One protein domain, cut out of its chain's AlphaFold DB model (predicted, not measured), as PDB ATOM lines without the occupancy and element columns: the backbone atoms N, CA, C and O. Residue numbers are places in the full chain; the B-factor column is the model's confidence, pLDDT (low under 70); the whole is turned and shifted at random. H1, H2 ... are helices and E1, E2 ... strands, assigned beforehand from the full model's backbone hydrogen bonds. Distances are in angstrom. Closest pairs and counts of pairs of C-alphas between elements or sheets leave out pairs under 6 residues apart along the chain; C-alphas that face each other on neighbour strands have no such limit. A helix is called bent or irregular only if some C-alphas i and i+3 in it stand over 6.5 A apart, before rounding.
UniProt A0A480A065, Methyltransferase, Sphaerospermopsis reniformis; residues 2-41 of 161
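What this domain is: This is residues 2 to 41 of the 161 residues of the protein "Methyltransferase" of Sphaerospermopsis reniformis (UniProt A0A480A065). Two very short parallel strands, E1 and E2, lie side by side in the middle of a loosely built loop structure; the chain goes from E1 straight into the short helix H2 and returns to E2 through a wide loop. To the other side of the strand pair a long link leads to the helix H1, and its residues 9 to 14, with Asn 8 at the end of H1, stand free. The printed part has 40 residues with two named helices and two named strands, in the order H1, E1, H2, E2; the class is mixed, with under half of the residues in named elements. It is only just compact, close to loose, with a radius of gyration of the C-alphas of 10.6 A and spans of 27 by 21 by 13 A.

How they stand to each other: Look first at E1, residues 20 to 22, and E2, residues 37 to 39, parallel neighbours at 35 degrees. N 21 and O 37 are within hydrogen-bond range at 2.8 A, as are N 39 and O 21 at 2.8 A. With H2, residues 23 to 28, they form a strand-helix-strand unit, parallel strands with a helix between along the chain, and its crossover is right-handed. The closest C-alphas of H2 and E2 are those of Thr 23 and Asn 39, 6.2 A apart. H1, residues 2 to 8, is apart from H2 and only just apart from E2, closest 8.1 A. In H1 every O i to N i+4 pair is within hydrogen-bond range; in H2 0 of 2 are, and 1 of 3 O i to N i+3 pairs.

Where its parts are: Find C-alpha 2 at (65.274, -3.920, 10.345); from there H1 runs 10.3 A to C-alpha 8. E1 spans 6.7 A from C-alpha 20 at (70.017, -2.682, 20.732). H2 spans 10.3 A and is irregular, C-alphas 24 and 27 being 7.8 A apart. E2 spans 6.2 A and ends at C-alpha 39, (65.653, 0.638, 17.007).

The domain as a whole: The C-alphas farthest apart, those of Pro 10 and Asp 27, are 28.7 A apart. The printed part has no cut; the link from H1 to E1 is long, with 11 residues. The model's pLDDT is under 70 at residues 2 to 13 and at residue 34.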
ATOM      1  N   LEU A   2      64.442  -4.626   9.346       47.06
ATOM      2  CA  LEU A   2      65.274  -3.920  10.345       47.06
ATOM      3  C   LEU A   2      66.311  -4.843  11.012       47.06
ATOM      4  O   LEU A   2      67.477  -4.469  11.066       47.06
ATOM      5  N   ASP A   3      65.932  -6.083  11.353       52.84
ATOM      6  CA  ASP A   3      66.877  -7.106  11.847       52.84
ATOM      7  C   ASP A   3      68.010  -7.413  10.851       52.84
ATOM      8  O   ASP A   3      69.070  -7.877  11.240       52.84
ATOM      9  N   TYR A   4      67.814  -7.138   9.556       51.03
ATOM     10  CA  TYR A   4      68.834  -7.356   8.526       51.03
ATOM     11  C   TYR A   4      69.879  -6.227   8.492       51.03
ATOM     12  O   TYR A   4      71.043  -6.491   8.200       51.03
ATOM     13  N   ILE A   5      69.477  -4.989   8.809       55.09
ATOM     14  CA  ILE A   5      70.345  -3.797   8.804       55.09
ATOM     15  C   ILE A   5      71.316  -3.843   9.986       55.09
ATOM     16  O   ILE A   5      72.515  -3.641   9.808       55.09
ATOM     17  N   THR A   6      70.816  -4.165  11.180       56.28
ATOM     18  CA  THR A   6      71.648  -4.318  12.384       56.28
ATOM     19  C   THR A   6      72.447  -5.622  12.389       56.28
ATOM     20  O   THR A   6      73.460  -5.706  13.077       56.28
ATOM     21  N   ALA A   7      72.043  -6.638  11.613       55.88
ATOM     22  CA  ALA A   7      72.767  -7.906  11.544       55.88
ATOM     23  C   ALA A   7      73.910  -7.953  10.518       55.88
ATOM     24  O   ALA A   7      74.805  -8.773  10.705       55.88
ATOM     25  N   ASN A   8      73.886  -7.139   9.450       56.09
ATOM     26  CA  ASN A   8      74.785  -7.329   8.295       56.09
ATOM     27  C   ASN A   8      75.581  -6.090   7.856       56.09
ATOM     28  O   ASN A   8      76.382  -6.193   6.928       56.09
ATOM     29  N   LEU A   9      75.386  -4.916   8.469       63.50
ATOM     30  CA  LEU A   9      76.241  -3.766   8.165       63.50
ATOM     31  C   LEU A   9      77.549  -3.846   8.969       63.50
ATOM     32  O   LEU A   9      77.485  -4.029  10.184       63.50
ATOM     33  N   PRO A  10      78.721  -3.616   8.340       68.06
ATOM     34  CA  PRO A  10      80.017  -3.628   9.026       68.06
ATOM     35  C   PRO A  10      80.078  -2.694  10.240       68.06
ATOM     36  O   PRO A  10      80.739  -3.000  11.222       68.06
ATOM     37  N   LEU A  11      79.332  -1.585  10.194       65.69
ATOM     38  CA  LEU A  11      79.221  -0.621  11.290       65.69
ATOM     39  C   LEU A  11      78.679  -1.241  12.593       65.69
ATOM     40  O   LEU A  11      78.976  -0.736  13.670       65.69
ATOM     41  N   PHE A  12      77.899  -2.322  12.500       67.94
ATOM     42  CA  PHE A  12      77.297  -3.016  13.642       67.94
ATOM     43  C   PHE A  12      77.910  -4.401  13.894       67.94
ATOM     44  O   PHE A  12      77.394  -5.140  14.730       67.94
ATOM     45  N   ALA A  13      78.988  -4.769  13.189       69.00
ATOM     46  CA  ALA A  13      79.581  -6.106  13.282       69.00
ATOM     47  C   ALA A  13      80.072  -6.439  14.703       69.00
ATOM     48  O   ALA A  13      79.867  -7.560  15.163       69.00
ATOM     49  N   ASP A  14      80.622  -5.445  15.405       72.75
ATOM     50  CA  ASP A  14      81.177  -5.581  16.760       72.75
ATOM     51  C   ASP A  14      80.287  -4.956  17.849       72.75
ATOM     52  O   ASP A  14      80.703  -4.802  18.997       72.75
ATOM     53  N   VAL A  15      79.056  -4.558  17.509       71.81
ATOM     54  CA  VAL A  15      78.132  -3.983  18.494       71.81
ATOM     55  C   VAL A  15      77.578  -5.098  19.371       71.81
ATOM     56  O   VAL A  15      76.981  -6.055  18.870       71.81
ATOM     57  N   ASP A  16      77.724  -4.954  20.693       75.31
ATOM     58  CA  ASP A  16      77.012  -5.809  21.639       75.31
ATOM     59  C   ASP A  16      75.508  -5.620  21.418       75.31
ATOM     60  O   ASP A  16      74.923  -4.586  21.742       75.31
ATOM     61  N   ARG A  17      74.874  -6.635  20.824       73.56
ATOM     62  CA  ARG A  17      73.457  -6.595  20.449       73.56
ATOM     63  C   ARG A  17      72.532  -6.443  21.650       73.56
ATOM     64  O   ARG A  17      71.392  -6.041  21.455       73.56
ATOM     65  N   LYS A  18      73.015  -6.698  22.870       74.12
ATOM     66  CA  LYS A  18      72.280  -6.394  24.105       74.12
ATOM     67  C   LYS A  18      72.023  -4.895  24.287       74.12
ATOM     68  O   LYS A  18      71.122  -4.535  25.030       74.12
ATOM     69  N   LEU A  19      72.783  -4.036  23.606       79.88
ATOM     70  CA  LEU A  19      72.594  -2.584  23.613       79.88
ATOM     71  C   LEU A  19      71.555  -2.114  22.585       79.88
ATOM     72  O   LEU A  19      71.212  -0.933  22.576       79.88
ATOM     73  N   ILE A  20      71.065  -3.000  21.706       86.06
ATOM     74  CA  ILE A  20      70.017  -2.682  20.732       86.06
ATOM     75  C   ILE A  20      68.658  -2.990  21.355       86.06
ATOM     76  O   ILE A  20      68.282  -4.148  21.517       86.06
ATOM     77  N   ILE A  21      67.908  -1.939  21.650       87.94
ATOM     78  CA  ILE A  21      66.609  -2.001  22.311       87.94
ATOM     79  C   ILE A  21      65.528  -1.675  21.286       87.94
ATOM     80  O   ILE A  21      65.627  -0.690  20.550       87.94
ATOM     81  N   LYS A  22      64.478  -2.491  21.209       90.12
ATOM     82  CA  LYS A  22      63.317  -2.161  20.375       90.12
ATOM     83  C   LYS A  22      62.477  -1.109  21.083       90.12
ATOM     84  O   LYS A  22      62.375  -1.116  22.302       90.12
ATOM     85  N   THR A  23      61.772  -0.271  20.326       90.81
ATOM     86  CA  THR A  23      60.834   0.709  20.908       90.81
ATOM     87  C   THR A  23      59.811   0.083  21.869       90.81
ATOM     88  O   THR A  23      59.352   0.735  22.804       90.81
ATOM     89  N   ALA A  24      59.434  -1.181  21.665       90.69
ATOM     90  CA  ALA A  24      58.540  -1.903  22.570       90.69
ATOM     91  C   ALA A  24      59.112  -2.043  23.993       90.69
ATOM     92  O   ALA A  24      58.343  -1.915  24.938       90.69
ATOM     93  N   ASP A  25      60.433  -2.174  24.116       90.88
ATOM     94  CA  ASP A  25      61.140  -2.600  25.328       90.88
ATOM     95  C   ASP A  25      61.865  -1.422  26.024       90.88
ATOM     96  O   ASP A  25      62.705  -1.625  26.896       90.88
ATOM     97  N   ILE A  26      61.565  -0.171  25.634       91.19
ATOM     98  CA  ILE A  26      62.185   1.049  26.197       91.19
ATOM     99  C   ILE A  26      61.974   1.156  27.714       91.19
ATOM    100  O   ILE A  26      62.852   1.648  28.418       91.19
ATOM    101  N   ASP A  27      60.841   0.672  28.219       89.06
ATOM    102  CA  ASP A  27      60.487   0.764  29.640       89.06
ATOM    103  C   ASP A  27      61.380  -0.121  30.535       89.06
ATOM    104  O   ASP A  27      61.433   0.066  31.749       89.06
ATOM    105  N   GLU A  28      62.115  -1.067  29.942       87.31
ATOM    106  CA  GLU A  28      63.053  -1.959  30.636       87.31
ATOM    107  C   GLU A  28      64.490  -1.404  30.659       87.31
ATOM    108  O   GLU A  28      65.398  -2.014  31.230       87.31
ATOM    109  N   VAL A  29      64.723  -0.246  30.031       87.25
ATOM    110  CA  VAL A  29      66.060   0.329  29.863       87.25
ATOM    111  C   VAL A  29      66.519   1.029  31.132       87.25
ATOM    112  O   VAL A  29      65.898   1.973  31.617       87.25
ATOM    113  N   ASN A  30      67.691   0.630  31.623       88.31
ATOM    114  CA  ASN A  30      68.415   1.409  32.615       88.31
ATOM    115  C   ASN A  30      69.211   2.533  31.931       88.31
ATOM    116  O   ASN A  30      70.307   2.304  31.417       88.31
ATOM    117  N   PHE A  31      68.678   3.753  31.959       87.69
ATOM    118  CA  PHE A  31      69.313   4.923  31.345       87.69
ATOM    119  C   PHE A  31      70.584   5.422  32.061       87.69
ATOM    120  O   PHE A  31      71.281   6.273  31.512       87.69
ATOM    121  N   GLU A  32      70.930   4.876  33.231       85.06
ATOM    122  CA  GLU A  32      72.217   5.139  33.901       85.06
ATOM    123  C   GLU A  32      73.384   4.363  33.259       85.06
ATOM    124  O   GLU A  32      74.555   4.629  33.537       85.06
ATOM    125  N   GLN A  33      73.097   3.383  32.395       79.44
ATOM    126  CA  GLN A  33      74.120   2.651  31.656       79.44
ATOM    127  C   GLN A  33      74.637   3.458  30.453       79.44
ATOM    128  O   GLN A  33      73.885   4.112  29.732       79.44
ATOM    129  N   ALA A  34      75.940   3.346  30.175       69.81
ATOM    130  CA  ALA A  34      76.544   3.934  28.984       69.81
ATOM    131  C   ALA A  34      76.129   3.196  27.690       69.81
ATOM    132  O   ALA A  34      76.278   1.980  27.596       69.81
ATOM    133  N   ASN A  35      75.727   3.978  26.679       83.88
ATOM    134  CA  ASN A  35      75.453   3.620  25.278       83.88
ATOM    135  C   ASN A  35      74.313   2.614  25.035       83.88
ATOM    136  O   ASN A  35      74.451   1.418  25.267       83.88
ATOM    137  N   PHE A  36      73.235   3.085  24.413       85.75
ATOM    138  CA  PHE A  36      72.151   2.253  23.895       85.75
ATOM    139  C   PHE A  36      71.777   2.683  22.475       85.75
ATOM    140  O   PHE A  36      71.910   3.850  22.101       85.75
ATOM    141  N   LEU A  37      71.286   1.733  21.685       88.50
ATOM    142  CA  LEU A  37      70.717   1.971  20.369       88.50
ATOM    143  C   LEU A  37      69.235   1.622  20.413       88.50
ATOM    144  O   LEU A  37      68.872   0.453  20.505       88.50
ATOM    145  N   ILE A  38      68.376   2.625  20.279       90.56
ATOM    146  CA  ILE A  38      66.941   2.384  20.141       90.56
ATOM    147  C   ILE A  38      66.623   2.171  18.665       90.56
ATOM    148  O   ILE A  38      66.897   3.022  17.819       90.56
ATOM    149  N   ASN A  39      66.054   1.013  18.351       89.19
ATOM    150  CA  ASN A  39      65.653   0.638  17.007       89.19
ATOM    151  C   ASN A  39      64.129   0.733  16.858       89.19
ATOM    152  O   ASN A  39      63.384  -0.102  17.377       89.19
ATOM    153  N   GLY A  40      63.674   1.742  16.117       90.50
ATOM    154  CA  GLY A  40      62.266   1.929  15.789       90.50
ATOM    155  C   GLY A  40      61.982   3.272  15.127       90.50
ATOM    156  O   GLY A  40      62.899   3.966  14.685       90.50
ATOM    157  N   GLU A  41      60.698   3.606  15.018       93.06
ATOM    158  CA  GLU A  41      60.259   4.914  14.530       93.06
ATOM    159  C   GLU A  41      60.554   5.982  15.596       93.06
ATOM    160  O   GLU A  41      60.373   5.744  16.791       93.06
TER     161      GLU A  41